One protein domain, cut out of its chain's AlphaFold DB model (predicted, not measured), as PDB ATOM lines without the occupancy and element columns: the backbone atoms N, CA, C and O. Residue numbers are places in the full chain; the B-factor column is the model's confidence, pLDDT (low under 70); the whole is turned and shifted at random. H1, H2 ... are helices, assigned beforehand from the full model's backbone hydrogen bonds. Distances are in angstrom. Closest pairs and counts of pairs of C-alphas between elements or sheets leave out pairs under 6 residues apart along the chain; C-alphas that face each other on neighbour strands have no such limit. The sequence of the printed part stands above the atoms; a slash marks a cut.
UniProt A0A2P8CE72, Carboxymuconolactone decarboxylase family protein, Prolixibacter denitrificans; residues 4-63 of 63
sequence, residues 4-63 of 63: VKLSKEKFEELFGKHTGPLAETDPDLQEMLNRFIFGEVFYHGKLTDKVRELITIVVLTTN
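What this domain is: This is residues 4 to 63 of the 63 residues of the protein "Carboxymuconolactone decarboxylase family protein" of Prolixibacter denitrificans (UniProt A0A2P8CE72). Two helices, H1 and H2, meet at about a right angle, and a third, H3, is set off from both at the far end of a long link, its later residues sticking out free as an arm. H1 and H2 come together towards the first residues of H1 and the last residues of H2, and another long link loops between them. The printed part has 60 residues with three named helices, in the order H1, H2, H3, and no named strand; its class is all helix. The whole is compact, with a radius of gyration of the C-alphas of 11.9 A, and spans 30 by 28 by 18 A.

How they stand to each other: Start with H1, residues 4 to 15, and look at Ser 7. H2, residues 27 to 37, touches it there: the closest C-alphas of the two helices, those of Ser 7 and Arg 35, are 5.3 A apart. H1 and H2 have 8 pairs of C-alphas within 8 A, and their centres are 11.7 A apart. Their lines stand at 88 degrees, about perpendicular. Go on to H3, residues 49 to 62, which touches no helix. H1 and H3 are only just apart, their closest C-alphas 8.4 A from each other. H2 and H3 are apart as well. Look at the backbone O and N atoms inside the helices: in H1, H2 and H3 every O i to N i+4 pair is within hydrogen-bond range.

Where its parts are: Find C-alpha 4 at (99.622, 210.941, 124.121); from there H1 runs 16.2 A to C-alpha 15. H2 begins at C-alpha 27, at (110.555, 201.144, 125.512), and runs 15.2 A to C-alpha 37. Past Ile 37, residues 41 to 43 form a short helical run that bears no name. H3, the longest helix with 14 residues, runs 20.4 A from C-alpha 49 to C-alpha 62 at (96.070, 183.314, 111.905).

The domain as a whole: Look to Thr 25 and Lys 46 for the two C-alphas farthest apart, 34.1 A. From Val 4 to Asn 63, the chain's last residue, the first and last printed C-alphas are 28.9 A apart. The links from H1 to H2 and from H2 to H3 are both long, with 11 residues each. Residues 54 to 63, of which 54 to 62 belong to H3, stand free; the body without them has 50 residues and spans 34 by 18 by 17 A. The printed part has no cut. Its mean pLDDT is 94.5, and no printed residue is under 70.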
ATOM      1  N   VAL A   4      98.859 211.633 123.080       93.88
ATOM      2  CA  VAL A   4      99.622 210.941 124.121       93.88
ATOM      3  C   VAL A   4      98.704 210.643 125.296       93.88
ATOM      4  O   VAL A   4      98.644 209.503 125.754       93.88
ATOM      5  N   LYS A   5      97.929 211.638 125.738       95.12
ATOM      6  CA  LYS A   5      96.941 211.457 126.804       95.12
ATOM      7  C   LYS A   5      95.896 210.400 126.439       95.12
ATOM      8  O   LYS A   5      95.691 209.473 127.213       95.12
ATOM      9  N   LEU A   6      95.319 210.499 125.240       95.19
ATOM     10  CA  LEU A   6      94.345 209.531 124.734       95.19
ATOM     11  C   LEU A   6      94.882 208.101 124.739       95.19
ATOM     12  O   LEU A   6      94.211 207.192 125.217       95.19
ATOM     13  N   SER A   7      96.110 207.916 124.247       95.94
ATOM     14  CA  SER A   7      96.724 206.591 124.204       95.94
ATOM     15  C   SER A   7      96.879 205.977 125.592       95.94
ATOM     16  O   SER A   7      96.604 204.795 125.755       95.94
ATOM     17  N   LYS A   8      97.256 206.777 126.597       94.75
ATOM     18  CA  LYS A   8      97.396 206.317 127.984       94.75
ATOM     19  C   LYS A   8      96.047 205.927 128.582       94.75
ATOM     20  O   LYS A   8      95.933 204.835 129.122       94.75
ATOM     21  N   GLU A   9      95.036 206.782 128.433       95.62
ATOM     22  CA  GLU A   9      93.684 206.527 128.948       95.62
ATOM     23  C   GLU A   9      93.071 205.270 128.322       95.62
ATOM     24  O   GLU A   9      92.559 204.412 129.035       95.62
ATOM     25  N   LYS A  10      93.173 205.120 126.995       95.31
ATOM     26  CA  LYS A  10      92.619 203.959 126.293       95.31
ATOM     27  C   LYS A  10      93.395 202.675 126.591       95.31
ATOM     28  O   LYS A  10      92.777 201.625 126.739       95.31
ATOM     29  N   PHE A  11      94.720 202.743 126.712       95.19
ATOM     30  CA  PHE A  11      95.517 201.579 127.102       95.19
ATOM     31  C   PHE A  11      95.157 201.111 128.518       95.19
ATOM     32  O   PHE A  11      94.947 199.920 128.728       95.19
ATOM     33  N   GLU A  12      95.030 202.032 129.477       95.38
ATOM     34  CA  GLU A  12      94.641 201.698 130.852       95.38
ATOM     35  C   GLU A  12      93.203 201.161 130.935       95.38
ATOM     36  O   GLU A  12      92.935 200.239 131.701       95.38
ATOM     37  N   GLU A  13      92.279 201.663 130.115       94.88
ATOM     38  CA  GLU A  13      90.910 201.136 130.031       94.88
ATOM     39  C   GLU A  13      90.868 199.672 129.560       94.88
ATOM     40  O   GLU A  13      90.108 198.871 130.103       94.88
ATOM     41  N   LEU A  14      91.680 199.318 128.559       94.06
ATOM     42  CA  LEU A  14      91.670 197.987 127.943       94.06
ATOM     43  C   LEU A  14      92.542 196.973 128.692       94.06
ATOM     44  O   LEU A  14      92.180 195.802 128.792       94.06
ATOM     45  N   PHE A  15      93.684 197.418 129.217       92.44
ATOM     46  CA  PHE A  15      94.733 196.554 129.766       92.44
ATOM     47  C   PHE A  15      95.132 196.921 131.202       92.44
ATOM     48  O   PHE A  15      96.065 196.338 131.748       92.44
ATOM     49  N   GLY A  16      94.470 197.873 131.859       93.69
ATOM     50  CA  GLY A  16      94.807 198.277 133.224       93.69
ATOM     51  C   GLY A  16      96.253 198.764 133.360       93.69
ATOM     52  O   GLY A  16      96.781 199.472 132.507       93.69
ATOM     53  N   LYS A  17      96.921 198.362 134.448       90.56
ATOM     54  CA  LYS A  17      98.308 198.761 134.758       90.56
ATOM     55  C   LYS A  17      99.370 197.850 134.132       90.56
ATOM     56  O   LYS A  17     100.502 197.817 134.615       90.56
ATOM     57  N   HIS A  18      99.010 197.077 133.111       89.81
ATOM     58  CA  HIS A  18      99.973 196.264 132.378       89.81
ATOM     59  C   HIS A  18     100.888 197.140 131.511       89.81
ATOM     60  O   HIS A  18     100.577 198.284 131.188       89.81
ATOM     61  N   THR A  19     102.038 196.594 131.136       87.81
ATOM     62  CA  THR A  19     102.943 197.180 130.149       87.81
ATOM     63  C   THR A  19     103.006 196.264 128.936       87.81
ATOM     64  O   THR A  19     102.790 195.056 129.040       87.81
ATOM     65  N   GLY A  20     103.241 196.845 127.761       88.06
ATOM     66  CA  GLY A  20     103.371 196.047 126.549       88.06
ATOM     67  C   GLY A  20     104.671 195.230 126.524       88.06
ATOM     68  O   GLY A  20     105.601 195.514 127.283       88.06
ATOM     69  N   PRO A  21     104.753 194.223 125.641       89.44
ATOM     70  CA  PRO A  21     105.827 193.227 125.629       89.44
ATOM     71  C   PRO A  21     107.214 193.805 125.331       89.44
ATOM     72  O   PRO A  21     108.216 193.174 125.650       89.44
ATOM     73  N   LEU A  22     107.286 194.991 124.723       93.56
ATOM     74  CA  LEU A  22     108.545 195.651 124.384       93.56
ATOM     75  C   LEU A  22     109.009 196.624 125.471       93.56
ATOM     76  O   LEU A  22     110.077 197.201 125.340       93.56
ATOM     77  N   ALA A  23     108.259 196.804 126.562       93.12
ATOM     78  CA  ALA A  23     108.604 197.788 127.589       93.12
ATOM     79  C   ALA A  23     109.988 197.562 128.231       93.12
ATOM     80  O   ALA A  23     110.621 198.529 128.647       93.12
ATOM     81  N   GLU A  24     110.455 196.313 128.310       94.75
ATOM     82  CA  GLU A  24     111.768 195.977 128.880       94.75
ATOM     83  C   GLU A  24     112.904 196.014 127.851       94.75
ATOM     84  O   GLU A  24     114.042 196.322 128.199       94.75
ATOM     85  N   THR A  25     112.615 195.687 126.591       97.38
ATOM     86  CA  THR A  25     113.630 195.493 125.544       97.38
ATOM     87  C   THR A  25     113.773 196.695 124.615       97.38
ATOM     88  O   THR A  25     114.883 196.986 124.177       97.38
ATOM     89  N   ASP A  26     112.675 197.393 124.330       97.25
ATOM     90  CA  ASP A  26     112.607 198.579 123.475       97.25
ATOM     91  C   ASP A  26     111.430 199.495 123.898       97.25
ATOM     92  O   ASP A  26     110.341 199.474 123.302       97.25
ATOM     93  N   PRO A  27     111.608 200.284 124.975       95.62
ATOM     94  CA  PRO A  27     110.555 201.144 125.512       95.62
ATOM     95  C   PRO A  27     110.138 202.260 124.545       95.62
ATOM     96  O   PRO A  27     108.973 202.667 124.558       95.62
ATOM     97  N   ASP A  28     111.049 202.724 123.686       96.44
ATOM     98  CA  ASP A  28     110.763 203.766 122.698       96.44
ATOM     99  C   ASP A  28     109.814 203.231 121.621       96.44
ATOM    100  O   ASP A  28     108.800 203.867 121.301       96.44
ATOM    101  N   LEU A  29     110.073 202.022 121.112       96.31
ATOM    102  CA  LEU A  29     109.170 201.355 120.179       96.31
ATOM    103  C   LEU A  29     107.821 201.042 120.834       96.31
ATOM    104  O   LEU A  29     106.776 201.268 120.217       96.31
ATOM    105  N   GLN A  30     107.817 200.578 122.088       95.69
ATOM    106  CA  GLN A  30     106.582 200.335 122.839       95.69
ATOM    107  C   GLN A  30     105.734 201.609 122.969       95.69
ATOM    108  O   GLN A  30     104.511 201.568 122.792       95.69
ATOM    109  N   GLU A  31     106.362 202.746 123.265       95.06
ATOM    110  CA  GLU A  31     105.675 204.028 123.362       95.06
ATOM    111  C   GLU A  31     105.136 204.483 121.998       95.06
ATOM    112  O   GLU A  31     103.990 204.937 121.903       95.06
ATOM    113  N   MET A  32     105.924 204.329 120.934       96.06
ATOM    114  CA  MET A  32     105.512 204.686 119.579       96.06
ATOM    115  C   MET A  32     104.302 203.856 119.121       96.06
ATOM    116  O   MET A  32     103.327 204.420 118.614       96.06
ATOM    117  N   LEU A  33     104.313 202.545 119.387       95.38
ATOM    118  CA  LEU A  33     103.191 201.637 119.135       95.38
ATOM    119  C   LEU A  33     101.937 202.067 119.895       95.38
ATOM    120  O   LEU A  33     100.874 202.208 119.289       95.38
ATOM    121  N   ASN A  34     102.057 202.342 121.196       95.25
ATOM    122  CA  ASN A  34     100.913 202.742 122.011       95.25
ATOM    123  C   ASN A  34     100.286 204.052 121.509       95.25
ATOM    124  O   ASN A  34      99.067 204.144 121.354       95.25
ATOM    125  N   ARG A  35     101.109 205.059 121.195       95.81
ATOM    126  CA  ARG A  35     100.646 206.360 120.680       95.81
ATOM    127  C   ARG A  35      99.997 206.254 119.300       95.81
ATOM    128  O   ARG A  35      99.092 207.034 118.991       95.81
ATOM    129  N   PHE A  36     100.457 205.330 118.463       96.06
ATOM    130  CA  PHE A  36      99.877 205.101 117.144       96.06
ATOM    131  C   PHE A  36      98.557 204.329 117.237       96.06
ATOM    132  O   PHE A  36      97.522 204.814 116.779       96.06
ATOM    133  N   ILE A  37      98.567 203.170 117.895       95.19
ATOM    134  CA  ILE A  37      97.396 202.298 118.002       95.19
ATOM    135  C   ILE A  37      96.313 202.988 118.829       95.19
ATOM    136  O   ILE A  37      95.240 203.282 118.307       95.19
ATOM    137  N   PHE A  38      96.603 203.312 120.088       95.56
ATOM    138  CA  PHE A  38      95.606 203.786 121.052       95.56
ATOM    139  C   PHE A  38      95.415 205.298 121.048       95.56
ATOM    140  O   PHE A  38      94.442 205.774 121.610       95.56
ATOM    141  N   GLY A  39      96.318 206.065 120.431       95.44
ATOM    142  CA  GLY A  39      96.192 207.521 120.307       95.44
ATOM    143  C   GLY A  39      95.600 207.996 118.977       95.44
ATOM    144  O   GLY A  39      95.290 209.181 118.852       95.44
ATOM    145  N   GLU A  40      95.462 207.116 117.978       94.56
ATOM    146  CA  GLU A  40      95.003 207.486 116.631       94.56
ATOM    147  C   GLU A  40      94.124 206.410 115.973       94.56
ATOM    148  O   GLU A  40      92.947 206.670 115.700       94.56
ATOM    149  N   VAL A  41      94.652 205.199 115.745       94.38
ATOM    150  CA  VAL A  41      93.946 204.129 115.008       94.38
ATOM    151  C   VAL A  41      92.673 203.685 115.733       94.38
ATOM    152  O   VAL A  41      91.633 203.467 115.107       94.38
ATOM    153  N   PHE A  42      92.714 203.612 117.063       94.19
ATOM    154  CA  PHE A  42      91.584 203.182 117.887       94.19
ATOM    155  C   PHE A  42      90.357 204.093 117.767       94.19
ATOM    156  O   PHE A  42      89.227 203.639 117.933       94.19
ATOM    157  N   TYR A  43      90.564 205.364 117.422       92.62
ATOM    158  CA  TYR A  43      89.492 206.349 117.266       92.62
ATOM    159  C   TYR A  43      88.995 206.482 115.823       92.62
ATOM    160  O   TYR A  43      88.055 207.233 115.562       92.62
ATOM    161  N   HIS A  44      89.583 205.752 114.872       93.00
ATOM    162  CA  HIS A  44      89.134 205.753 113.483       93.00
ATOM    163  C   HIS A  44      87.964 204.793 113.259       93.00
ATOM    164  O   HIS A  44      88.052 203.607 113.573       93.00
ATOM    165  N   GLY A  45      86.881 205.279 112.650       92.62
ATOM    166  CA  GLY A  45      85.703 204.473 112.310       92.62
ATOM    167  C   GLY A  45      84.688 204.331 113.452       92.62
ATOM    168  O   GLY A  45      84.778 205.005 114.472       92.62
ATOM    169  N   LYS A  46      83.685 203.466 113.258       94.25
ATOM    170  CA  LYS A  46      82.513 203.331 114.151       94.25
ATOM    171  C   LYS A  46      82.462 202.004 114.922       94.25
ATOM    172  O   LYS A  46      81.405 201.627 115.419       94.25
ATOM    173  N   LEU A  47      83.575 201.271 114.982       95.50
ATOM    174  CA  LEU A  47      83.641 199.994 115.692       95.50
ATOM    175  C   LEU A  47      83.758 200.214 117.198       95.50
ATOM    176  O   LEU A  47      84.514 201.082 117.640       95.50
ATOM    177  N   THR A  48      83.034 199.394 117.958       95.56
ATOM    178  CA  THR A  48      83.165 199.326 119.414       95.56
ATOM    179  C   THR A  48      84.475 198.644 119.798       95.56
ATOM    180  O   THR A  48      84.985 197.803 119.054       95.56
ATOM    181  N   ASP A  49      84.980 198.956 120.987       94.69
ATOM    182  CA  ASP A  49      86.240 198.416 121.510       94.69
ATOM    183  C   ASP A  49      86.244 196.879 121.501       94.69
ATOM    184  O   ASP A  49      87.181 196.260 121.008       94.69
ATOM    185  N   LYS A  50      85.126 196.246 121.893       95.25
ATOM    186  CA  LYS A  50      84.965 194.781 121.837       95.25
ATOM    187  C   LYS A  50      85.167 194.200 120.436       95.25
ATOM    188  O   LYS A  50      85.767 193.140 120.296       95.25
ATOM    189  N   VAL A  51      84.638 194.861 119.404       96.69
ATOM    190  CA  VAL A  51      84.767 194.381 118.019       96.69
ATOM    191  C   VAL A  51      86.187 194.608 117.501       96.69
ATOM    192  O   VAL A  51      86.701 193.750 116.790       96.69
ATOM    193  N   ARG A  52      86.841 195.713 117.880       96.31
ATOM    194  CA  ARG A  52      88.250 195.963 117.534       96.31
ATOM    195  C   ARG A  52      89.161 194.893 118.112       96.31
ATOM    196  O   ARG A  52      89.909 194.285 117.360       96.31
ATOM    197  N   GLU A  53      89.031 194.608 119.405       94.69
ATOM    198  CA  GLU A  53      89.850 193.585 120.058       94.69
ATOM    199  C   GLU A  53      89.572 192.185 119.504       94.69
ATOM    200  O   GLU A  53      90.506 191.416 119.287       94.69
ATOM    201  N   LEU A  54      88.316 191.861 119.174       96.56
ATOM    202  CA  LEU A  54      88.001 190.599 118.501       96.56
ATOM    203  C   LEU A  54      88.721 190.481 117.149       96.56
ATOM    204  O   LEU A  54      89.284 189.430 116.854       96.56
ATOM    205  N   ILE A  55      88.730 191.547 116.341       95.50
ATOM    206  CA  ILE A  55      89.470 191.573 115.069       95.50
ATOM    207  C   ILE A  55      90.968 191.385 115.325       95.50
ATOM    208  O   ILE A  55      91.587 190.563 114.653       95.50
ATOM    209  N   THR A  56      91.537 192.088 116.310       94.38
ATOM    210  CA  THR A  56      92.946 191.939 116.701       94.38
ATOM    211  C   THR A  56      93.272 190.484 117.035       94.38
ATOM    212  O   THR A  56      94.209 189.926 116.470       94.38
ATOM    213  N   ILE A  57      92.469 189.830 117.879       96.06
ATOM    214  CA  ILE A  57      92.670 188.425 118.266       96.06
ATOM    215  C   ILE A  57      92.580 187.499 117.052       96.06
ATOM    216  O   ILE A  57      93.439 186.635 116.886       96.06
ATOM    217  N   VAL A  58      91.573 187.667 116.190       97.88
ATOM    218  CA  VAL A  58      91.402 186.838 114.984       97.88
ATOM    219  C   VAL A  58      92.622 186.940 114.073       97.88
ATOM    220  O   VAL A  58      93.158 185.912 113.667       97.88
ATOM    221  N   VAL A  59      93.098 188.157 113.800       97.19
ATOM    222  CA  VAL A  59      94.266 188.385 112.936       97.19
ATOM    223  C   VAL A  59      95.536 187.789 113.549       97.19
ATOM    224  O   VAL A  59      96.309 187.146 112.843       97.19
ATOM    225  N   LEU A  60      95.738 187.958 114.859       95.50
ATOM    226  CA  LEU A  60      96.886 187.388 115.572       95.50
ATOM    227  C   LEU A  60      96.823 185.862 115.702       95.50
ATOM    228  O   LEU A  60      97.853 185.235 115.885       95.50
ATOM    229  N   THR A  61      95.639 185.256 115.619       97.00
ATOM    230  CA  THR A  61      95.491 183.792 115.679       97.00
ATOM    231  C   THR A  61      95.896 183.130 114.362       97.00
ATOM    232  O   THR A  61      96.310 181.974 114.347       97.00
ATOM    233  N   THR A  62      95.747 183.838 113.240       95.38
ATOM    234  CA  THR A  62      96.070 183.314 111.905       95.38
ATOM    235  C   THR A  62      97.518 183.537 111.471       95.38
ATOM    236  O   THR A  62      97.923 182.944 110.472       95.38
ATOM    237  N   ASN A  63      98.265 184.391 112.178       82.31
ATOM    238  CA  ASN A  63      99.656 184.759 111.882       82.31
ATOM    239  C   ASN A  63     100.620 184.093 112.860       82.31
ATOM    240  O   ASN A  63     101.699 183.663 112.397       82.31
TER     241      ASN A  63